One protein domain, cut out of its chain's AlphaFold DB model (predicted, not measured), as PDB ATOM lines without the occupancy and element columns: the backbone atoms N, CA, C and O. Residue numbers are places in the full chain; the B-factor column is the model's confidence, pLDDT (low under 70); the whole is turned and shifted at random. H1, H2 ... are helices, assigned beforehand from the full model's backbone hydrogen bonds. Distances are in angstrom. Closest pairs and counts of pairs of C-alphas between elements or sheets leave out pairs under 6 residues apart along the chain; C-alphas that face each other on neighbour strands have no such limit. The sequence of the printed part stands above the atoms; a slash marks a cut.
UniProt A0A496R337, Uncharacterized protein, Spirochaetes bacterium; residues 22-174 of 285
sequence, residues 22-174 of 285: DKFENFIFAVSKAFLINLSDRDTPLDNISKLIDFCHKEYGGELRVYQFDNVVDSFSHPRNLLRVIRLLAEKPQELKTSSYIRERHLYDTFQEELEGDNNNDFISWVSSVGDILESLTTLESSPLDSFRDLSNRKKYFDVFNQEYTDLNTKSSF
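AT A GLANCE: This is residues 22 to 174 of the 285 residues of an uncharacterized protein of Spirochaetes bacterium (UniProt A0A496R337). Two antiparallel helix pairs, H4 with H8 and H1 with H10, form opposite ends of the body, and H2 and H3 fill the middle between them. H2 crosses H8, H3 runs from H10 towards H4, the short helices H5, H6 and H7 gather at one end of the H4 and H8 pair, and H9 packs on H3 near the other end of H8. The printed part has 153 residues, with ten named helices, H1 to H10 in order along the chain, and no named strand; the class is all helix. The whole is compact, with a radius of gyration of the C-alphas of 15.6 A, and rounded, spanning 41 by 39 by 28 A.

IN THESE COORDINATES: H8, residues 120 to 138, is 26.9 A long and starts at C-alpha 120, (25.036, -9.766, -82.191). H10, residues 154 to 172, is 26.5 A long and ends at C-alpha 172, (10.380, -7.382, -54.114). H1, residues 22 to 34, starts at C-alpha 22, (12.141, -8.982, -60.409), and is 18.1 A long. H2, residues 46 to 59, is 20.1 A long; H3, residues 65 to 77, 18.2 A; H4, residues 79 to 91, 18.0 A. The shorter ones are H5, residues 93 to 97, H6, residues 102 to 110, H7, residues 112 to 116, and H9, residues 144 to 148.

HOW THE PARTS SIT: H8 touches H4 at a shallow tilt of 25 degrees, opposite ways, closest at the C-alphas of Ala 90 and Ile 124, 5.2 A. With residues 127 to 134 alone, H8 touches H2 at a steep tilt of 59 degrees, closest at Leu 52 and Val 130, C-alphas 6.2 A apart. H2 touches H3 with residues 53 to 57 alone; the closest C-alphas, of Cys 56 and Val 72, are 5.4 A apart. H3 touches H9, closest at the C-alphas of Ser 77 and Phe 148, 5.2 A. H3 touches H10, closest at the C-alphas of Phe 69 and Phe 158, 7.1 A. H10 touches H1 at a shallow tilt of 32 degrees, only just short of steep, opposite ways, with the C-alphas of Ala 30 and Phe 161 closest at 4.9 A. H5 touches H6, closest at the C-alphas of Leu 96 and Glu 104, 5.2 A. H7 and H8 touch only at the corner, closest at the C-alphas of Glu 114 and Asn 120, 5.4 A. H8 and H10 are apart. Every O i to N i+4 pair is within hydrogen-bond range in H1, H2, H3, H4, H6, H7, H8 and H10; H5 and H9 each have 0 of 1, with 1 of 2 O i to N i+3 pairs within range.

THE WHOLE: The two C-alphas farthest apart, of Ser 100 and Phe 174, are 45.2 A apart. The printed part has no cut. The link from H1 to H2, 11 residues, is long; the other links are tight. Mean pLDDT of the printed part is 84.9, with residues 38 to 46, 61 to 64 and 150 to 152 under 70.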
ATOM      1  N   ASP A  22      13.317  -9.346 -61.203       86.56
ATOM      2  CA  ASP A  22      12.141  -8.982 -60.409       86.56
ATOM      3  C   ASP A  22      11.491  -7.684 -60.900       86.56
ATOM      4  O   ASP A  22      10.274  -7.614 -61.058       86.56
ATOM      5  N   LYS A  23      12.283  -6.634 -61.153       86.50
ATOM      6  CA  LYS A  23      11.767  -5.357 -61.661       86.50
ATOM      7  C   LYS A  23      11.113  -5.523 -63.022       86.50
ATOM      8  O   LYS A  23      10.066  -4.930 -63.272       86.50
ATOM      9  N   PHE A  24      11.720  -6.313 -63.894       85.25
ATOM     10  CA  PHE A  24      11.193  -6.554 -65.220       85.25
ATOM     11  C   PHE A  24       9.883  -7.351 -65.175       85.25
ATOM     12  O   PHE A  24       8.889  -6.938 -65.775       85.25
ATOM     13  N   GLU A  25       9.831  -8.424 -64.384       87.31
ATOM     14  CA  GLU A  25       8.601  -9.177 -64.139       87.31
ATOM     15  C   GLU A  25       7.512  -8.270 -63.559       87.31
ATOM     16  O   GLU A  25       6.399  -8.211 -64.086       87.31
ATOM     17  N   ASN A  26       7.844  -7.480 -62.536       91.00
ATOM     18  CA  ASN A  26       6.928  -6.520 -61.929       91.00
ATOM     19  C   ASN A  26       6.396  -5.503 -62.950       91.00
ATOM     20  O   ASN A  26       5.221  -5.134 -62.896       91.00
ATOM     21  N   PHE A  27       7.235  -5.056 -63.891       90.50
ATOM     22  CA  PHE A  27       6.834  -4.147 -64.963       90.50
ATOM     23  C   PHE A  27       5.826  -4.816 -65.904       90.50
ATOM     24  O   PHE A  27       4.765  -4.240 -66.164       90.50
ATOM     25  N   ILE A  28       6.101  -6.043 -66.364       88.81
ATOM     26  CA  ILE A  28       5.175  -6.819 -67.207       88.81
ATOM     27  C   ILE A  28       3.838  -7.031 -66.492       88.81
ATOM     28  O   ILE A  28       2.778  -6.794 -67.083       88.81
ATOM     29  N   PHE A  29       3.868  -7.450 -65.224       90.06
ATOM     30  CA  PHE A  29       2.662  -7.668 -64.428       90.06
ATOM     31  C   PHE A  29       1.843  -6.384 -64.289       90.06
ATOM     32  O   PHE A  29       0.629  -6.402 -64.501       90.06
ATOM     33  N   ALA A  30       2.495  -5.255 -64.003       92.31
ATOM     34  CA  ALA A  30       1.826  -3.969 -63.865       92.31
ATOM     35  C   ALA A  30       1.190  -3.488 -65.180       92.31
ATOM     36  O   ALA A  30       0.046  -3.027 -65.168       92.31
ATOM     37  N   VAL A  31       1.888  -3.620 -66.319       90.50
ATOM     38  CA  VAL A  31       1.333  -3.283 -67.644       90.50
ATOM     39  C   VAL A  31       0.121  -4.160 -67.937       90.50
ATOM     40  O   VAL A  31      -0.942  -3.661 -68.303       90.50
ATOM     41  N   SER A  32       0.252  -5.463 -67.717       87.06
ATOM     42  CA  SER A  32      -0.817  -6.411 -68.014       87.06
ATOM     43  C   SER A  32      -2.053  -6.162 -67.155       87.06
ATOM     44  O   SER A  32      -3.173  -6.160 -67.665       87.06
ATOM     45  N   LYS A  33      -1.860  -5.849 -65.868       89.19
ATOM     46  CA  LYS A  33      -2.945  -5.460 -64.963       89.19
ATOM     47  C   LYS A  33      -3.632  -4.174 -65.408       89.19
ATOM     48  O   LYS A  33      -4.860  -4.115 -65.384       89.19
ATOM     49  N   ALA A  34      -2.867  -3.162 -65.822       90.06
ATOM     50  CA  ALA A  34      -3.429  -1.904 -66.300       90.06
ATOM     51  C   ALA A  34      -4.362  -2.135 -67.497       90.06
ATOM     52  O   ALA A  34      -5.492  -1.655 -67.489       90.06
ATOM     53  N   PHE A  35      -3.938  -2.937 -68.472       85.94
ATOM     54  CA  PHE A  35      -4.695  -3.183 -69.703       85.94
ATOM     55  C   PHE A  35      -5.679  -4.357 -69.631       85.94
ATOM     56  O   PHE A  35      -6.268  -4.717 -70.647       85.94
ATOM     57  N   LEU A  36      -5.895  -4.933 -68.440       81.31
ATOM     58  CA  LEU A  36      -6.735  -6.123 -68.234       81.31
ATOM     59  C   LEU A  36      -6.343  -7.288 -69.156       81.31
ATOM     60  O   LEU A  36      -7.179  -8.100 -69.550       81.31
ATOM     61  N   ILE A  37      -5.059  -7.368 -69.494       73.62
ATOM     62  CA  ILE A  37      -4.507  -8.469 -70.267       73.62
ATOM     63  C   ILE A  37      -4.463  -9.651 -69.318       73.62
ATOM     64  O   ILE A  37      -3.737  -9.636 -68.319       73.62
ATOM     65  N   ASN A  38      -5.289 -10.655 -69.596       62.75
ATOM     66  CA  ASN A  38      -5.343 -11.828 -68.752       62.75
ATOM     67  C   ASN A  38      -4.038 -12.611 -68.897       62.75
ATOM     68  O   ASN A  38      -3.842 -13.335 -69.873       62.75
ATOM     69  N   LEU A  39      -3.172 -12.499 -67.886       56.53
ATOM     70  CA  LEU A  39      -1.913 -13.225 -67.848       56.53
ATOM     71  C   LEU A  39      -2.072 -14.730 -67.542       56.53
ATOM     72  O   LEU A  39      -1.127 -15.372 -67.106       56.53
ATOM     73  N   SER A  40      -3.259 -15.312 -67.713       52.94
ATOM     74  CA  SER A  40      -3.514 -16.736 -67.462       52.94
ATOM     75  C   SER A  40      -4.212 -17.467 -68.615       52.94
ATOM     76  O   SER A  40      -4.344 -18.692 -68.554       52.94
ATOM     77  N   ASP A  41      -4.613 -16.754 -69.676       48.25
ATOM     78  CA  ASP A  41      -5.278 -17.360 -70.832       48.25
ATOM     79  C   ASP A  41      -4.275 -18.005 -71.796       48.25
ATOM     80  O   ASP A  41      -3.237 -17.440 -72.132       48.25
ATOM     81  N   ARG A  42      -4.590 -19.233 -72.225       48.19
ATOM     82  CA  ARG A  42      -3.684 -20.122 -72.975       48.19
ATOM     83  C   ARG A  42      -3.650 -19.870 -74.484       48.19
ATOM     84  O   ARG A  42      -2.787 -20.432 -75.154       48.19
ATOM     85  N   ASP A  43      -4.559 -19.050 -75.011       51.22
ATOM     86  CA  ASP A  43      -4.739 -18.878 -76.460       51.22
ATOM     87  C   ASP A  43      -3.801 -17.823 -77.071       51.22
ATOM     88  O   ASP A  43      -3.587 -17.793 -78.280       51.22
ATOM     89  N   THR A  44      -3.159 -16.996 -76.241       55.72
ATOM     90  CA  THR A  44      -1.937 -16.268 -76.598       55.72
ATOM     91  C   THR A  44      -0.873 -16.658 -75.583       55.72
ATOM     92  O   THR A  44      -1.097 -16.435 -74.394       55.72
ATOM     93  N   PRO A  45       0.277 -17.234 -75.982       64.56
ATOM     94  CA  PRO A  45       1.316 -17.558 -75.019       64.56
ATOM     95  C   PRO A  45       1.709 -16.277 -74.289       64.56
ATOM     96  O   PRO A  45       2.139 -15.311 -74.904       64.56
ATOM     97  N   LEU A  46       1.534 -16.250 -72.978       67.56
ATOM     98  CA  LEU A  46       1.885 -15.131 -72.096       67.56
ATOM     99  C   LEU A  46       3.326 -14.658 -72.282       67.56
ATOM    100  O   LEU A  46       3.639 -13.472 -72.183       67.56
ATOM    101  N   ASP A  47       4.174 -15.616 -72.632       75.69
ATOM    102  CA  ASP A  47       5.552 -15.435 -73.052       75.69
ATOM    103  C   ASP A  47       5.685 -14.464 -74.244       75.69
ATOM    104  O   ASP A  47       6.580 -13.626 -74.269       75.69
ATOM    105  N   ASN A  48       4.748 -14.487 -75.194       85.12
ATOM    106  CA  ASN A  48       4.774 -13.642 -76.384       85.12
ATOM    107  C   ASN A  48       4.530 -12.164 -76.059       85.12
ATOM    108  O   ASN A  48       5.285 -11.300 -76.504       85.12
ATOM    109  N   ILE A  49       3.496 -11.858 -75.267       82.19
ATOM    110  CA  ILE A  49       3.221 -10.472 -74.848       82.19
ATOM    111  C   ILE A  49       4.350  -9.970 -73.943       82.19
ATOM    112  O   ILE A  49       4.793  -8.835 -74.095       82.19
ATOM    113  N   SER A  50       4.869 -10.830 -73.065       84.69
ATOM    114  CA  SER A  50       6.003 -10.501 -72.197       84.69
ATOM    115  C   SER A  50       7.255 -10.149 -73.004       84.69
ATOM    116  O   SER A  50       7.878  -9.133 -72.723       84.69
ATOM    117  N   LYS A  51       7.577 -10.905 -74.063       88.56
ATOM    118  CA  LYS A  51       8.685 -10.603 -74.990       88.56
ATOM    119  C   LYS A  51       8.496  -9.296 -75.755       88.56
ATOM    120  O   LYS A  51       9.459  -8.567 -75.977       88.56
ATOM    121  N   LEU A  52       7.264  -8.969 -76.146       89.31
ATOM    122  CA  LEU A  52       6.972  -7.679 -76.773       89.31
ATOM    123  C   LEU A  52       7.143  -6.523 -75.786       89.31
ATOM    124  O   LEU A  52       7.711  -5.489 -76.139       89.31
ATOM    125  N   ILE A  53       6.660  -6.689 -74.550       88.81
ATOM    126  CA  ILE A  53       6.847  -5.700 -73.486       88.81
ATOM    127  C   ILE A  53       8.336  -5.566 -73.162       88.81
ATOM    128  O   ILE A  53       8.785  -4.440 -72.997       88.81
ATOM    129  N   ASP A  54       9.102  -6.662 -73.142       87.00
ATOM    130  CA  ASP A  54      10.562  -6.659 -72.969       87.00
ATOM    131  C   ASP A  54      11.246  -5.778 -74.009       87.00
ATOM    132  O   ASP A  54      12.003  -4.872 -73.669       87.00
ATOM    133  N   PHE A  55      10.923  -5.992 -75.285       90.00
ATOM    134  CA  PHE A  55      11.469  -5.192 -76.372       90.00
ATOM    135  C   PHE A  55      11.173  -3.702 -76.186       90.00
ATOM    136  O   PHE A  55      12.092  -2.881 -76.196       90.00
ATOM    137  N   CYS A  56       9.905  -3.353 -75.950       88.25
ATOM    138  CA  CYS A  56       9.497  -1.968 -75.723       88.25
ATOM    139  C   CYS A  56      10.122  -1.384 -74.446       88.25
ATOM    140  O   CYS A  56      10.481  -0.211 -74.415       88.25
ATOM    141  N   HIS A  57      10.268  -2.179 -73.387       83.44
ATOM    142  CA  HIS A  57      10.898  -1.747 -72.148       83.44
ATOM    143  C   HIS A  57      12.377  -1.452 -72.383       83.44
ATOM    144  O   HIS A  57      12.825  -0.367 -72.039       83.44
ATOM    145  N   LYS A  58      13.120  -2.348 -73.040       81.31
ATOM    146  CA  LYS A  58      14.540  -2.160 -73.375       81.31
ATOM    147  C   LYS A  58      14.781  -0.979 -74.313       81.31
ATOM    148  O   LYS A  58      15.753  -0.255 -74.112       81.31
ATOM    149  N   GLU A  59      13.875  -0.724 -75.261       80.56
ATOM    150  CA  GLU A  59      13.921   0.465 -76.129       80.56
ATOM    151  C   GLU A  59      13.943   1.777 -75.302       80.56
ATOM    152  O   GLU A  59      14.552   2.766 -75.722       80.56
ATOM    153  N   TYR A  60      13.349   1.777 -74.097       73.06
ATOM    154  CA  TYR A  60      13.147   2.969 -73.260       73.06
ATOM    155  C   TYR A  60      13.519   2.780 -71.768       73.06
ATOM    156  O   TYR A  60      13.043   3.518 -70.901       73.06
ATOM    157  N   GLY A  61      14.386   1.813 -71.450       61.31
ATOM    158  CA  GLY A  61      14.554   1.190 -70.120       61.31
ATOM    159  C   GLY A  61      15.046   2.070 -68.968       61.31
ATOM    160  O   GLY A  61      15.047   1.629 -67.824       61.31
ATOM    161  N   GLY A  62      15.368   3.339 -69.200       58.81
ATOM    162  CA  GLY A  62      15.583   4.292 -68.100       58.81
ATOM    163  C   GLY A  62      15.180   5.719 -68.421       58.81
ATOM    164  O   GLY A  62      15.758   6.674 -67.909       58.81
ATOM    165  N   GLU A  63      14.135   5.847 -69.225       65.19
ATOM    166  CA  GLU A  63      13.258   7.002 -69.126       65.19
ATOM    167  C   GLU A  63      12.435   6.942 -67.824       65.19
ATOM    168  O   GLU A  63      12.329   5.901 -67.168       65.19
ATOM    169  N   LEU A  64      11.809   8.060 -67.437       69.75
ATOM    170  CA  LEU A  64      10.847   8.057 -66.329       69.75
ATOM    171  C   LEU A  64       9.748   7.015 -66.576       69.75
ATOM    172  O   LEU A  64       9.301   6.824 -67.705       69.75
ATOM    173  N   ARG A  65       9.229   6.417 -65.497       80.81
ATOM    174  CA  ARG A  65       8.180   5.379 -65.558       80.81
ATOM    175  C   ARG A  65       6.985   5.744 -66.443       80.81
ATOM    176  O   ARG A  65       6.429   4.874 -67.101       80.81
ATOM    177  N   VAL A  66       6.594   7.021 -66.465       81.62
ATOM    178  CA  VAL A  66       5.510   7.524 -67.327       81.62
ATOM    179  C   VAL A  66       5.838   7.397 -68.810       81.62
ATOM    180  O   VAL A  66       4.997   6.943 -69.575       81.62
ATOM    181  N   TYR A  67       7.070   7.702 -69.207       82.88
ATOM    182  CA  TYR A  67       7.518   7.550 -70.585       82.88
ATOM    183  C   TYR A  67       7.679   6.078 -70.949       82.88
ATOM    184  O   TYR A  67       7.243   5.675 -72.017       82.88
ATOM    185  N   GLN A  68       8.224   5.251 -70.053       84.50
ATOM    186  CA  GLN A  68       8.305   3.800 -70.268       84.50
ATOM    187  C   GLN A  68       6.926   3.194 -70.552       84.50
ATOM    188  O   GLN A  68       6.759   2.453 -71.519       84.50
ATOM    189  N   PHE A  69       5.932   3.545 -69.733       88.38
ATOM    190  CA  PHE A  69       4.548   3.135 -69.933       88.38
ATOM    191  C   PHE A  69       3.996   3.658 -71.263       88.38
ATOM    192  O   PHE A  69       3.525   2.872 -72.082       88.38
ATOM    193  N   ASP A  70       4.094   4.966 -71.501       87.56
ATOM    194  CA  ASP A  70       3.568   5.600 -72.709       87.56
ATOM    195  C   ASP A  70       4.166   4.992 -73.980       87.56
ATOM    196  O   ASP A  70       3.438   4.721 -74.930       87.56
ATOM    197  N   ASN A  71       5.457   4.672 -73.975       85.38
ATOM    198  CA  ASN A  71       6.130   4.069 -75.114       85.38
ATOM    199  C   ASN A  71       5.650   2.646 -75.413       85.38
ATOM    200  O   ASN A  71       5.471   2.301 -76.585       85.38
ATOM    201  N   VAL A  72       5.413   1.825 -74.384       89.31
ATOM    202  CA  VAL A  72       4.790   0.500 -74.558       89.31
ATOM    203  C   VAL A  72       3.414   0.667 -75.194       89.31
ATOM    204  O   VAL A  72       3.116   0.026 -76.203       89.31
ATOM    205  N   VAL A  73       2.604   1.582 -74.653       89.06
ATOM    206  CA  VAL A  73       1.258   1.861 -75.159       89.06
ATOM    207  C   VAL A  73       1.306   2.325 -76.609       89.06
ATOM    208  O   VAL A  73       0.695   1.688 -77.457       89.06
ATOM    209  N   ASP A  74       2.078   3.364 -76.925       87.88
ATOM    210  CA  ASP A  74       2.157   3.935 -78.273       87.88
ATOM    211  C   ASP A  74       2.652   2.920 -79.304       87.88
ATOM    212  O   ASP A  74       2.170   2.895 -80.443       87.88
ATOM    213  N   SER A  75       3.587   2.056 -78.906       88.75
ATOM    214  CA  SER A  75       4.111   0.985 -79.752       88.75
ATOM    215  C   SER A  75       3.046  -0.062 -80.068       88.75
ATOM    216  O   SER A  75       2.921  -0.480 -81.221       88.75
ATOM    217  N   PHE A  76       2.233  -0.443 -79.083       89.31
ATOM    218  CA  PHE A  76       1.175  -1.438 -79.260       89.31
ATOM    219  C   PHE A  76      -0.117  -0.872 -79.851       89.31
ATOM    220  O   PHE A  76      -0.829  -1.604 -80.539       89.31
ATOM    221  N   SER A  77      -0.388   0.428 -79.705       87.88
ATOM    222  CA  SER A  77      -1.450   1.115 -80.450       87.88
ATOM    223  C   SER A  77      -1.138   1.169 -81.955       87.88
ATOM    224  O   SER A  77      -2.057   1.211 -82.775       87.88
ATOM    225  N   HIS A  78       0.145   1.114 -82.340       88.62
ATOM    226  CA  HIS A  78       0.611   1.199 -83.731       88.62
ATOM    227  C   HIS A  78       1.503   0.007 -84.136       88.62
ATOM    228  O   HIS A  78       2.640   0.200 -84.586       88.62
ATOM    229  N   PRO A  79       0.997  -1.238 -84.076       89.25
ATOM    230  CA  PRO A  79       1.834  -2.433 -84.168       89.25
ATOM    231  C   PRO A  79       2.495  -2.609 -85.542       89.25
ATOM    232  O   PRO A  79       3.567  -3.189 -85.642       89.25
ATOM    233  N   ARG A  80       1.925  -2.042 -86.615       88.44
ATOM    234  CA  ARG A  80       2.564  -2.041 -87.945       88.44
ATOM    235  C   ARG A  80       3.818  -1.166 -88.003       88.44
ATOM    236  O   ARG A  80       4.772  -1.523 -88.690       88.44
ATOM    237  N   ASN A  81       3.823  -0.036 -87.293       88.31
ATOM    238  CA  ASN A  81       5.002   0.826 -87.206       88.31
ATOM    239  C   ASN A  81       6.097   0.128 -86.399       88.31
ATOM    240  O   ASN A  81       7.246   0.114 -86.830       88.31
ATOM    241  N   LEU A  82       5.721  -0.500 -85.279       89.06
ATOM    242  CA  LEU A  82       6.630  -1.307 -84.471       89.06
ATOM    243  C   LEU A  82       7.220  -2.475 -85.282       89.06
ATOM    244  O   LEU A  82       8.435  -2.631 -85.318       89.06
ATOM    245  N   LEU A  83       6.392  -3.229 -86.015       91.88
ATOM    246  CA  LEU A  83       6.841  -4.357 -86.842       91.88
ATOM    247  C   LEU A  83       7.844  -3.934 -87.920       91.88
ATOM    248  O   LEU A  83       8.874  -4.581 -88.089       91.88
ATOM    249  N   ARG A  84       7.573  -2.830 -88.630       91.12
ATOM    250  CA  ARG A  84       8.515  -2.271 -89.617       91.12
ATOM    251  C   ARG A  84       9.880  -2.018 -88.984       91.12
ATOM    252  O   ARG A  84      10.904  -2.349 -89.568       91.12
ATOM    253  N   VAL A  85       9.876  -1.394 -87.816       88.94
ATOM    254  CA  VAL A  85      11.085  -0.983 -87.115       88.94
ATOM    255  C   VAL A  85      11.867  -2.193 -86.591       88.94
ATOM    256  O   VAL A  85      13.078  -2.253 -86.782       88.94
ATOM    257  N   ILE A  86      11.180  -3.191 -86.029       91.94
ATOM    258  CA  ILE A  86      11.782  -4.466 -85.610       91.94
ATOM    259  C   ILE A  86      12.450  -5.174 -86.796       91.94
ATOM    260  O   ILE A  86      13.580  -5.638 -86.671       91.94
ATOM    261  N   ARG A  87      11.805  -5.203 -87.970       92.31
ATOM    262  CA  ARG A  87      12.402  -5.794 -89.181       92.31
ATOM    263  C   ARG A  87      13.639  -5.044 -89.653       92.31
ATOM    264  O   ARG A  87      14.637  -5.674 -89.980       92.31
ATOM    265  N   LEU A  88      13.607  -3.710 -89.646       91.75
ATOM    266  CA  LEU A  88      14.797  -2.915 -89.966       91.75
ATOM    267  C   LEU A  88      15.948  -3.217 -88.999       91.75
ATOM    268  O   LEU A  88      17.082  -3.359 -89.444       91.75
ATOM    269  N   LEU A  89      15.658  -3.365 -87.705       92.12
ATOM    270  CA  LEU A  89      16.653  -3.728 -86.696       92.12
ATOM    271  C   LEU A  89      17.233  -5.131 -86.924       92.12
ATOM    272  O   LEU A  89      18.445  -5.296 -86.830       92.12
ATOM    273  N   ALA A  90      16.396  -6.115 -87.254       92.00
ATOM    274  CA  ALA A  90      16.823  -7.495 -87.485       92.00
ATOM    275  C   ALA A  90      17.597  -7.681 -88.803       92.00
ATOM    276  O   ALA A  90      18.596  -8.393 -88.850       92.00
ATOM    277  N   GLU A  91      17.140  -7.056 -89.887       92.31
ATOM    278  CA  GLU A  91      17.642  -7.336 -91.237       92.31
ATOM    279  C   GLU A  91      18.720  -6.344 -91.682       92.31
ATOM    280  O   GLU A  91      19.636  -6.691 -92.431       92.31
ATOM    281  N   LYS A  92      18.583  -5.079 -91.274       91.06
ATOM    282  CA  LYS A  92      19.331  -3.934 -91.813       91.06
ATOM    283  C   LYS A  92      19.710  -2.928 -90.713       91.06
ATOM    284  O   LYS A  92      19.486  -1.726 -90.884       91.06
ATOM    285  N   PRO A  93      20.337  -3.356 -89.599       88.94
ATOM    286  CA  PRO A  93      20.585  -2.477 -88.453       88.94
ATOM    287  C   PRO A  93      21.415  -1.236 -88.807       88.94
ATOM    288  O   PRO A  93      21.198  -0.164 -88.256       88.94
ATOM    289  N   GLN A  94      22.318  -1.332 -89.787       87.88
ATOM    290  CA  GLN A  94      23.124  -0.190 -90.235       87.88
ATOM    291  C   GLN A  94      22.302   0.911 -90.926       87.88
ATOM    292  O   GLN A  94      22.705   2.072 -90.902       87.88
ATOM    293  N   GLU A  95      21.137   0.588 -91.499       91.25
ATOM    294  CA  GLU A  95      20.244   1.595 -92.091       91.25
ATOM    295  C   GLU A  95      19.594   2.476 -91.009       91.25
ATOM    296  O   GLU A  95      19.340   3.659 -91.254       91.25
ATOM    297  N   LEU A  96      19.396   1.947 -89.791       89.50
ATOM    298  CA  LEU A  96      18.825   2.691 -88.663       89.50
ATOM    299  C   LEU A  96      19.704   3.875 -88.252       89.50
ATOM    300  O   LEU A  96      19.189   4.965 -88.009       89.50
ATOM    301  N   LYS A  97      21.029   3.687 -88.259       88.25
ATOM    302  CA  LYS A  97      22.024   4.705 -87.886       88.25
ATOM    303  C   LYS A  97      21.866   6.008 -88.671       88.25
ATOM    304  O   LYS A  97      22.046   7.099 -88.134       88.25
ATOM    305  N   THR A  98      21.532   5.895 -89.954       89.94
ATOM    306  CA  THR A  98      21.387   7.032 -90.875       89.94
ATOM    307  C   THR A  98      19.938   7.347 -91.224       89.94
ATOM    308  O   THR A  98      19.691   8.184 -92.093       89.94
ATOM    309  N   SER A  99      18.970   6.687 -90.581       90.06
ATOM    310  CA  SER A  99      17.555   6.888 -90.880       90.06
ATOM    311  C   SER A  99      17.150   8.347 -90.683       90.06
ATOM    312  O   SER A  99      17.618   9.015 -89.764       90.06
ATOM    313  N   SER A 100      16.225   8.854 -91.503       88.69
ATOM    314  CA  SER A 100      15.593  10.159 -91.283       88.69
ATOM    315  C   SER A 100      14.619  10.155 -90.096       88.69
ATOM    316  O   SER A 100      14.330  11.221 -89.548       88.69
ATOM    317  N   TYR A 101      14.146   8.986 -89.656       87.44
ATOM    318  CA  TYR A 101      13.199   8.841 -88.551       87.44
ATOM    319  C   TYR A 101      13.914   8.816 -87.194       87.44
ATOM    320  O   TYR A 101      14.822   8.023 -86.969       87.44
ATOM    321  N   ILE A 102      13.470   9.669 -86.262       85.75
ATOM    322  CA  ILE A 102      14.085   9.810 -84.928       85.75
ATOM    323  C   ILE A 102      14.047   8.491 -84.149       85.75
ATOM    324  O   ILE A 102      15.065   8.096 -83.596       85.75
ATOM    325  N   ARG A 103      12.902   7.795 -84.151       84.25
ATOM    326  CA  ARG A 103      12.738   6.519 -83.436       84.25
ATOM    327  C   ARG A 103      13.694   5.433 -83.937       84.25
ATOM    328  O   ARG A 103      14.228   4.675 -83.141       84.25
ATOM    329  N   GLU A 104      13.926   5.373 -85.248       88.81
ATOM    330  CA  GLU A 104      14.841   4.392 -85.847       88.81
ATOM    331  C   GLU A 104      16.291   4.653 -85.427       88.81
ATOM    332  O   GLU A 104      16.977   3.723 -85.016       88.81
ATOM    333  N   ARG A 105      16.732   5.919 -85.440       87.81
ATOM    334  CA  ARG A 105      18.061   6.285 -84.925       87.81
ATOM    335  C   ARG A 105      18.199   5.991 -83.431       87.81
ATOM    336  O   ARG A 105      19.196   5.410 -83.027       87.81
ATOM    337  N   HIS A 106      17.177   6.334 -82.640       85.06
ATOM    338  CA  HIS A 106      17.135   6.042 -81.202       85.06
ATOM    339  C   HIS A 106      17.342   4.552 -80.928       85.06
ATOM    340  O   HIS A 106      18.168   4.195 -80.102       85.06
ATOM    341  N   LEU A 107      16.674   3.674 -81.677       86.19
ATOM    342  CA  LEU A 107      16.858   2.228 -81.541       86.19
ATOM    343  C   LEU A 107      18.274   1.752 -81.845       86.19
ATOM    344  O   LEU A 107      18.773   0.885 -81.130       86.19
ATOM    345  N   TYR A 108      18.916   2.306 -82.878       87.94
ATOM    346  CA  TYR A 108      20.320   2.000 -83.144       87.94
ATOM    347  C   TYR A 108      21.194   2.406 -81.961       87.94
ATOM    348  O   TYR A 108      21.998   1.607 -81.501       87.94
ATOM    349  N   ASP A 109      21.016   3.624 -81.451       84.69
ATOM    350  CA  ASP A 109      21.814   4.149 -80.341       84.69
ATOM    351  C   ASP A 109      21.582   3.360 -79.041       84.69
ATOM    352  O   ASP A 109      22.526   3.129 -78.280       84.69
ATOM    353  N   THR A 110      20.341   2.926 -78.803       83.31
ATOM    354  CA  THR A 110      19.930   2.118 -77.649       83.31
ATOM    355  C   THR A 110      20.518   0.714 -77.689       83.31
ATOM    356  O   THR A 110      21.017   0.250 -76.667       83.31
ATOM    357  N   PHE A 111      20.475   0.049 -78.845       87.50
ATOM    358  CA  PHE A 111      20.946  -1.330 -79.014       87.50
ATOM    359  C   PHE A 111      22.334  -1.424 -79.652       87.50
ATOM    360  O   PHE A 111      22.724  -2.477 -80.151       87.50
ATOM    361  N   GLN A 112      23.090  -0.324 -79.677       86.75
ATOM    362  CA  GLN A 112      24.375  -0.262 -80.369       86.75
ATOM    363  C   GLN A 112      25.342  -1.334 -79.852       86.75
ATOM    364  O   GLN A 112      26.036  -1.969 -80.639       86.75
ATOM    365  N   GLU A 113      25.385  -1.541 -78.535       84.56
ATOM    366  CA  GLU A 113      26.286  -2.511 -77.907       84.56
ATOM    367  C   GLU A 113      25.934  -3.948 -78.296       84.56
ATOM    368  O   GLU A 113      26.825  -4.748 -78.566       84.56
ATOM    369  N   GLU A 114      24.645  -4.273 -78.374       88.44
ATOM    370  CA  GLU A 114      24.168  -5.571 -78.833       88.44
ATOM    371  C   GLU A 114      24.414  -5.772 -80.334       88.44
ATOM    372  O   GLU A 114      24.810  -6.858 -80.751       88.44
ATOM    373  N   LEU A 115      24.232  -4.726 -81.142       89.06
ATOM    374  CA  LEU A 115      24.431  -4.757 -82.594       89.06
ATOM    375  C   LEU A 115      25.909  -4.817 -83.005       89.06
ATOM    376  O   LEU A 115      26.236  -5.375 -84.050       89.06
ATOM    377  N   GLU A 116      26.806  -4.213 -82.234       88.50
ATOM    378  CA  GLU A 116      28.237  -4.133 -82.555       88.50
ATOM    379  C   GLU A 116      29.087  -5.110 -81.720       88.50
ATOM    380  O   GLU A 116      30.281  -5.255 -81.980       88.50
ATOM    381  N   GLY A 117      28.489  -5.779 -80.730       85.12
ATOM    382  CA  GLY A 117      29.163  -6.702 -79.820       85.12
ATOM    383  C   GLY A 117      29.217  -8.157 -80.294       85.12
ATOM    384  O   GLY A 117      28.591  -8.556 -81.276       85.12
ATOM    385  N   ASP A 118      29.937  -8.983 -79.529       81.44
ATOM    386  CA  ASP A 118      30.189 -10.398 -79.852       81.44
ATOM    387  C   ASP A 118      28.910 -11.258 -79.907       81.44
ATOM    388  O   ASP A 118      28.859 -12.260 -80.617       81.44
ATOM    389  N   ASN A 119      27.851 -10.838 -79.206       81.69
ATOM    390  CA  ASN A 119      26.572 -11.554 -79.125       81.69
ATOM    391  C   ASN A 119      25.524 -11.044 -80.133       81.69
ATOM    392  O   ASN A 119      24.333 -11.306 -79.962       81.69
ATOM    393  N   ASN A 120      25.941 -10.321 -81.179       89.88
ATOM    394  CA  ASN A 120      25.036  -9.766 -82.191       89.88
ATOM    395  C   ASN A 120      24.085 -10.832 -82.768       89.88
ATOM    396  O   ASN A 120      22.877 -10.612 -82.816       89.88
ATOM    397  N   ASN A 121      24.587 -12.019 -83.120       89.88
ATOM    398  CA  ASN A 121      23.746 -13.072 -83.705       89.88
ATOM    399  C   ASN A 121      22.586 -13.492 -82.784       89.88
ATOM    400  O   ASN A 121      21.457 -13.648 -83.252       89.88
ATOM    401  N   ASP A 122      22.847 -13.636 -81.483       90.75
ATOM    402  CA  ASP A 122      21.821 -13.997 -80.499       90.75
ATOM    403  C   ASP A 122      20.797 -12.870 -80.345       90.75
ATOM    404  O   ASP A 122      19.590 -13.120 -80.291       90.75
ATOM    405  N   PHE A 123      21.267 -11.619 -80.340       90.62
ATOM    406  CA  PHE A 123      20.401 -10.447 -80.299       90.62
ATOM    407  C   PHE A 123      19.498 -10.358 -81.536       90.62
ATOM    408  O   PHE A 123      18.287 -10.220 -81.391       90.62
ATOM    409  N   ILE A 124      20.042 -10.503 -82.747       93.44
ATOM    410  CA  ILE A 124      19.263 -10.471 -83.995       93.44
ATOM    411  C   ILE A 124      18.260 -11.625 -84.056       93.44
ATOM    412  O   ILE A 124      17.117 -11.423 -84.474       93.44
ATOM    413  N   SER A 125      18.642 -12.818 -83.590       94.00
ATOM    414  CA  SER A 125      17.726 -13.957 -83.465       94.00
ATOM    415  C   SER A 125      16.574 -13.642 -82.505       94.00
ATOM    416  O   SER A 125      15.408 -13.898 -82.817       94.00
ATOM    417  N   TRP A 126      16.874 -13.033 -81.355       93.44
ATOM    418  CA  TRP A 126      15.855 -12.589 -80.406       93.44
ATOM    419  C   TRP A 126      14.933 -11.524 -81.018       93.44
ATOM    420  O   TRP A 126      13.718 -11.725 -81.014       93.44
ATOM    421  N   VAL A 127      15.470 -10.458 -81.626       93.94
ATOM    422  CA  VAL A 127      14.679  -9.397 -82.287       93.94
ATOM    423  C   VAL A 127      13.776  -9.977 -83.381       93.94
ATOM    424  O   VAL A 127      12.601  -9.618 -83.461       93.94
ATOM    425  N   SER A 128      14.288 -10.909 -84.187       94.56
ATOM    426  CA  SER A 128      13.505 -11.579 -85.235       94.56
ATOM    427  C   SER A 128      12.309 -12.324 -84.642       94.56
ATOM    428  O   SER A 128      11.184 -12.145 -85.104       94.56
ATOM    429  N   SER A 129      12.516 -13.059 -83.541       94.75
ATOM    430  CA  SER A 129      11.428 -13.762 -82.849       94.75
ATOM    431  C   SER A 129      10.353 -12.814 -82.301       94.75
ATOM    432  O   SER A 129       9.166 -13.135 -82.339       94.75
ATOM    433  N   VAL A 130      10.741 -11.618 -81.836       93.94
ATOM    434  CA  VAL A 130       9.797 -10.571 -81.410       93.94
ATOM    435  C   VAL A 130       8.975 -10.077 -82.608       93.94
ATOM    436  O   VAL A 130       7.768  -9.859 -82.482       93.94
ATOM    437  N   GLY A 131       9.600  -9.947 -83.783       93.88
ATOM    438  CA  GLY A 131       8.927  -9.608 -85.039       93.88
ATOM    439  C   GLY A 131       7.884 -10.645 -85.455       93.88
ATOM    440  O   GLY A 131       6.749 -10.271 -85.753       93.88
ATOM    441  N   ASP A 132       8.237 -11.930 -85.400       93.44
ATOM    442  CA  ASP A 132       7.334 -13.043 -85.725       93.44
ATOM    443  C   ASP A 132       6.121 -13.080 -84.784       93.44
ATOM    444  O   ASP A 132       4.974 -13.231 -85.216       93.44
ATOM    445  N   ILE A 133       6.364 -12.878 -83.483       92.69
ATOM    446  CA  ILE A 133       5.312 -12.770 -82.469       92.69
ATOM    447  C   ILE A 133       4.359 -11.618 -82.807       92.69
ATOM    448  O   ILE A 133       3.138 -11.803 -82.818       92.69
ATOM    449  N   LEU A 134       4.899 -10.428 -83.079       92.19
ATOM    450  CA  LEU A 134       4.090  -9.249 -83.368       92.19
ATOM    451  C   LEU A 134       3.253  -9.441 -84.634       92.19
ATOM    452  O   LEU A 134       2.064  -9.118 -84.636       92.19
ATOM    453  N   GLU A 135       3.845  -9.993 -85.693       92.31
ATOM    454  CA  GLU A 135       3.133 -10.296 -86.931       92.31
ATOM    455  C   GLU A 135       1.975 -11.264 -86.667       92.31
ATOM    456  O   GLU A 135       0.833 -10.948 -87.013       92.31
ATOM    457  N   SER A 136       2.226 -12.362 -85.944       90.06
ATOM    458  CA  SER A 136       1.182 -13.309 -85.545       90.06
ATOM    459  C   SER A 136       0.022 -12.609 -84.832       90.06
ATOM    460  O   SER A 136      -1.126 -12.785 -85.239       90.06
ATOM    461  N   LEU A 137       0.291 -11.769 -83.828       87.50
ATOM    462  CA  LEU A 137      -0.760 -11.075 -83.074       87.50
ATOM    463  C   LEU A 137      -1.556 -10.068 -83.909       87.50
ATOM    464  O   LEU A 137      -2.733  -9.838 -83.624       87.50
ATOM    465  N   THR A 138      -0.942  -9.453 -84.924       86.75
ATOM    466  CA  THR A 138      -1.631  -8.486 -85.797       86.75
ATOM    467  C   THR A 138      -2.594  -9.123 -86.795       86.75
ATOM    468  O   THR A 138      -3.418  -8.409 -87.364       86.75
ATOM    469  N   THR A 139      -2.491 -10.437 -87.013       86.06
ATOM    470  CA  THR A 139      -3.356 -11.188 -87.937       86.06
ATOM    471  C   THR A 139      -4.563 -11.834 -87.257       86.06
ATOM    472  O   THR A 139      -5.460 -12.312 -87.947       86.06
ATOM    473  N   LEU A 140      -4.612 -11.829 -85.921       85.19
ATOM    474  CA  LEU A 140      -5.739 -12.356 -85.156       85.19
ATOM    475  C   LEU A 140      -6.988 -11.485 -85.350       85.19
ATOM    476  O   LEU A 140      -6.904 -10.259 -85.313       85.19
ATOM    477  N   GLU A 141      -8.155 -12.123 -85.492       80.19
ATOM    478  CA  GLU A 141      -9.447 -11.422 -85.575       80.19
ATOM    479  C   GLU A 141      -9.758 -10.614 -84.303       80.19
ATOM    480  O   GLU A 141     -10.361  -9.547 -84.385       80.19
ATOM    481  N   SER A 142      -9.316 -11.109 -83.142       83.44
ATOM    482  CA  SER A 142      -9.398 -10.438 -81.840       83.44
ATOM    483  C   SER A 142      -8.013 -10.437 -81.203       83.44
ATOM    484  O   SER A 142      -7.579 -11.450 -80.651       83.44
ATOM    485  N   SER A 143      -7.297  -9.318 -81.302       83.19
ATOM    486  CA  SER A 143      -5.909  -9.229 -80.851       83.19
ATOM    487  C   SER A 143      -5.839  -8.766 -79.393       83.19
ATOM    488  O   SER A 143      -6.510  -7.799 -79.032       83.19
ATOM    489  N   PRO A 144      -4.964  -9.336 -78.543       79.56
ATOM    490  CA  PRO A 144      -4.721  -8.779 -77.209       79.56
ATOM    491  C   PRO A 144      -4.190  -7.332 -77.268       79.56
ATOM    492  O   PRO A 144      -4.355  -6.565 -76.317       79.56
ATOM    493  N   LEU A 145      -3.619  -6.926 -78.410       84.56
ATOM    494  CA  LEU A 145      -3.159  -5.559 -78.660       84.56
ATOM    495  C   LEU A 145      -4.310  -4.546 -78.781       84.56
ATOM    496  O   LEU A 145      -4.080  -3.347 -78.643       84.56
ATOM    497  N   ASP A 146      -5.547  -4.999 -79.011       81.69
ATOM    498  CA  ASP A 146      -6.708  -4.111 -79.134       81.69
ATOM    499  C   ASP A 146      -6.977  -3.330 -77.842       81.69
ATOM    500  O   ASP A 146      -7.420  -2.182 -77.898       81.69
ATOM    501  N   SER A 147      -6.604  -3.893 -76.689       80.06
ATOM    502  CA  SER A 147      -6.682  -3.218 -75.387       80.06
ATOM    503  C   SER A 147      -5.847  -1.930 -75.313       80.06
ATOM    504  O   SER A 147      -6.197  -1.018 -74.568       80.06
ATOM    505  N   PHE A 148      -4.793  -1.806 -76.130       82.19
ATOM    506  CA  PHE A 148      -3.928  -0.624 -76.193       82.19
ATOM    507  C   PHE A 148      -4.419   0.439 -77.186       82.19
ATOM    508  O   PHE A 148      -3.822   1.512 -77.276       82.19
ATOM    509  N   ARG A 149      -5.472   0.174 -77.970       78.50
ATOM    510  CA  ARG A 149      -5.977   1.118 -78.985       78.50
ATOM    511  C   ARG A 149      -6.949   2.155 -78.412       78.50
ATOM    512  O   ARG A 149      -7.052   3.246 -78.970       78.50
ATOM    513  N   ASP A 150      -7.644   1.846 -77.313       69.69
ATOM    514  CA  ASP A 150      -8.548   2.792 -76.642       69.69
ATOM    515  C   ASP A 150      -7.780   3.689 -75.658       69.69
ATOM    516  O   ASP A 150      -7.438   3.307 -74.539       69.69
ATOM    517  N   LEU A 151      -7.509   4.920 -76.096       65.38
ATOM    518  CA  LEU A 151      -6.749   5.923 -75.346       65.38
ATOM    519  C   LEU A 151      -7.633   6.922 -74.590       65.38
ATOM    520  O   LEU A 151      -7.112   7.891 -74.031       65.38
ATOM    521  N   SER A 152      -8.955   6.712 -74.543       65.06
ATOM    522  CA  SER A 152      -9.900   7.678 -73.961       65.06
ATOM    523  C   SER A 152      -9.598   8.028 -72.496       65.06
ATOM    524  O   SER A 152     -10.005   9.090 -72.031       65.06
ATOM    525  N   ASN A 153      -8.832   7.187 -71.781       73.25
ATOM    526  CA  ASN A 153      -8.403   7.418 -70.401       73.25
ATOM    527  C   ASN A 153      -6.959   6.956 -70.102       73.25
ATOM    528  O   ASN A 153      -6.734   6.249 -69.118       73.25
ATOM    529  N   ARG A 154      -5.955   7.382 -70.890       82.94
ATOM    530  CA  ARG A 154      -4.529   7.020 -70.674       82.94
ATOM    531  C   ARG A 154      -4.058   7.191 -69.224       82.94
ATOM    532  O   ARG A 154      -3.409   6.307 -68.673       82.94
ATOM    533  N   LYS A 155      -4.467   8.286 -68.573       87.81
ATOM    534  CA  LYS A 155      -4.148   8.552 -67.163       87.81
ATOM    535  C   LYS A 155      -4.640   7.440 -66.230       87.81
ATOM    536  O   LYS A 155      -3.906   7.044 -65.338       87.81
ATOM    537  N   LYS A 156      -5.854   6.921 -66.436       89.75
ATOM    538  CA  LYS A 156      -6.422   5.857 -65.593       89.75
ATOM    539  C   LYS A 156      -5.565   4.593 -65.661       89.75
ATOM    540  O   LYS A 156      -5.295   3.987 -64.631       89.75
ATOM    541  N   TYR A 157      -5.133   4.218 -66.862       90.38
ATOM    542  CA  TYR A 157      -4.257   3.065 -67.059       90.38
ATOM    543  C   TYR A 157      -2.879   3.291 -66.439       90.38
ATOM    544  O   TYR A 157      -2.380   2.415 -65.736       90.38
ATOM    545  N   PHE A 158      -2.309   4.486 -66.619       92.31
ATOM    546  CA  PHE A 158      -1.044   4.846 -65.988       92.31
ATOM    547  C   PHE A 158      -1.133   4.844 -64.457       92.31
ATOM    548  O   PHE A 158      -0.228   4.338 -63.808       92.31
ATOM    549  N   ASP A 159      -2.217   5.354 -63.864       93.06
ATOM    550  CA  ASP A 159      -2.409   5.351 -62.410       93.06
ATOM    551  C   ASP A 159      -2.436   3.906 -61.867       93.06
ATOM    552  O   ASP A 159      -1.785   3.618 -60.861       93.06
ATOM    553  N   VAL A 160      -3.130   2.984 -62.554       93.50
ATOM    554  CA  VAL A 160      -3.161   1.550 -62.196       93.50
ATOM    555  C   VAL A 160      -1.777   0.920 -62.331       93.50
ATOM    556  O   VAL A 160      -1.311   0.278 -61.391       93.50
ATOM    557  N   PHE A 161      -1.106   1.128 -63.468       94.31
ATOM    558  CA  PHE A 161       0.257   0.650 -63.699       94.31
ATOM    559  C   PHE A 161       1.216   1.165 -62.622       94.31
ATOM    560  O   PHE A 161       1.952   0.390 -62.020       94.31
ATOM    561  N   ASN A 162       1.207   2.471 -62.357       93.50
ATOM    562  CA  ASN A 162       2.149   3.111 -61.451       93.50
ATOM    563  C   ASN A 162       1.943   2.649 -60.007       93.50
ATOM    564  O   ASN A 162       2.929   2.437 -59.300       93.50
ATOM    565  N   GLN A 163       0.690   2.476 -59.576       95.25
ATOM    566  CA  GLN A 163       0.390   1.913 -58.262       95.25
ATOM    567  C   GLN A 163       0.888   0.467 -58.171       95.25
ATOM    568  O   GLN A 163       1.687   0.160 -57.292       95.25
ATOM    569  N   GLU A 164       0.506  -0.386 -59.127       95.50
ATOM    570  CA  GLU A 164       0.878  -1.802 -59.105       95.50
ATOM    571  C   GLU A 164       2.392  -2.000 -59.149       95.50
ATOM    572  O   GLU A 164       2.955  -2.734 -58.344       95.50
ATOM    573  N   TYR A 165       3.071  -1.300 -60.057       92.88
ATOM    574  CA  TYR A 165       4.516  -1.390 -60.201       92.88
ATOM    575  C   TYR A 165       5.248  -0.897 -58.946       92.88
ATOM    576  O   TYR A 165       6.275  -1.456 -58.564       92.88
ATOM    577  N   THR A 166       4.719   0.136 -58.279       90.31
ATOM    578  CA  THR A 166       5.269   0.621 -57.004       90.31
ATOM    579  C   THR A 166       5.094  -0.417 -55.899       90.31
ATOM    580  O   THR A 166       6.055  -0.697 -55.184       90.31
ATOM    581  N   ASP A 167       3.907  -1.007 -55.773       93.00
ATOM    582  CA  ASP A 167       3.604  -1.991 -54.732       93.00
ATOM    583  C   ASP A 167       4.432  -3.267 -54.910       93.00
ATOM    584  O   ASP A 167       5.040  -3.757 -53.955       93.00
ATOM    585  N   LEU A 168       4.519  -3.765 -56.146       93.88
ATOM    586  CA  LEU A 168       5.315  -4.938 -56.489       93.88
ATOM    587  C   LEU A 168       6.808  -4.705 -56.226       93.88
ATOM    588  O   LEU A 168       7.423  -5.499 -55.522       93.88
ATOM    589  N   ASN A 169       7.381  -3.588 -56.687       88.94
ATOM    590  CA  ASN A 169       8.797  -3.296 -56.437       88.94
ATOM    591  C   ASN A 169       9.104  -3.051 -54.961       88.94
ATOM    592  O   ASN A 169      10.150  -3.477 -54.485       88.94
ATOM    593  N   THR A 170       8.197  -2.410 -54.222       87.94
ATOM    594  CA  THR A 170       8.353  -2.237 -52.769       87.94
ATOM    595  C   THR A 170       8.372  -3.588 -52.063       87.94
ATOM    596  O   THR A 170       9.120  -3.782 -51.114       87.94
ATOM    597  N   LYS A 171       7.559  -4.542 -52.523       90.31
ATOM    598  CA  LYS A 171       7.536  -5.896 -51.974       90.31
ATOM    599  C   LYS A 171       8.785  -6.697 -52.363       90.31
ATOM    600  O   LYS A 171       9.340  -7.378 -51.503       90.31
ATOM    601  N   SER A 172       9.217  -6.633 -53.622       88.44
ATOM    602  CA  SER A 172      10.380  -7.382 -54.114       88.44
ATOM    603  C   SER A 172      11.701  -6.847 -53.561       88.44
ATOM    604  O   SER A 172      12.598  -7.640 -53.290       88.44
ATOM    605  N   SER A 173      11.812  -5.541 -53.293       85.25
ATOM    606  CA  SER A 173      13.065  -4.927 -52.828       85.25
ATOM    607  C   SER A 173      13.578  -5.457 -51.492       85.25
ATOM    608  O   SER A 173      14.779  -5.433 -51.241       85.25
ATOM    609  N   PHE A 174      12.710  -6.028 -50.651       82.69
ATOM    610  CA  PHE A 174      13.139  -6.724 -49.433       82.69
ATOM    611  C   PHE A 174      13.967  -7.989 -49.714       82.69
ATOM    612  O   PHE A 174      14.701  -8.441 -48.835       82.69
TER     613      PHE A 174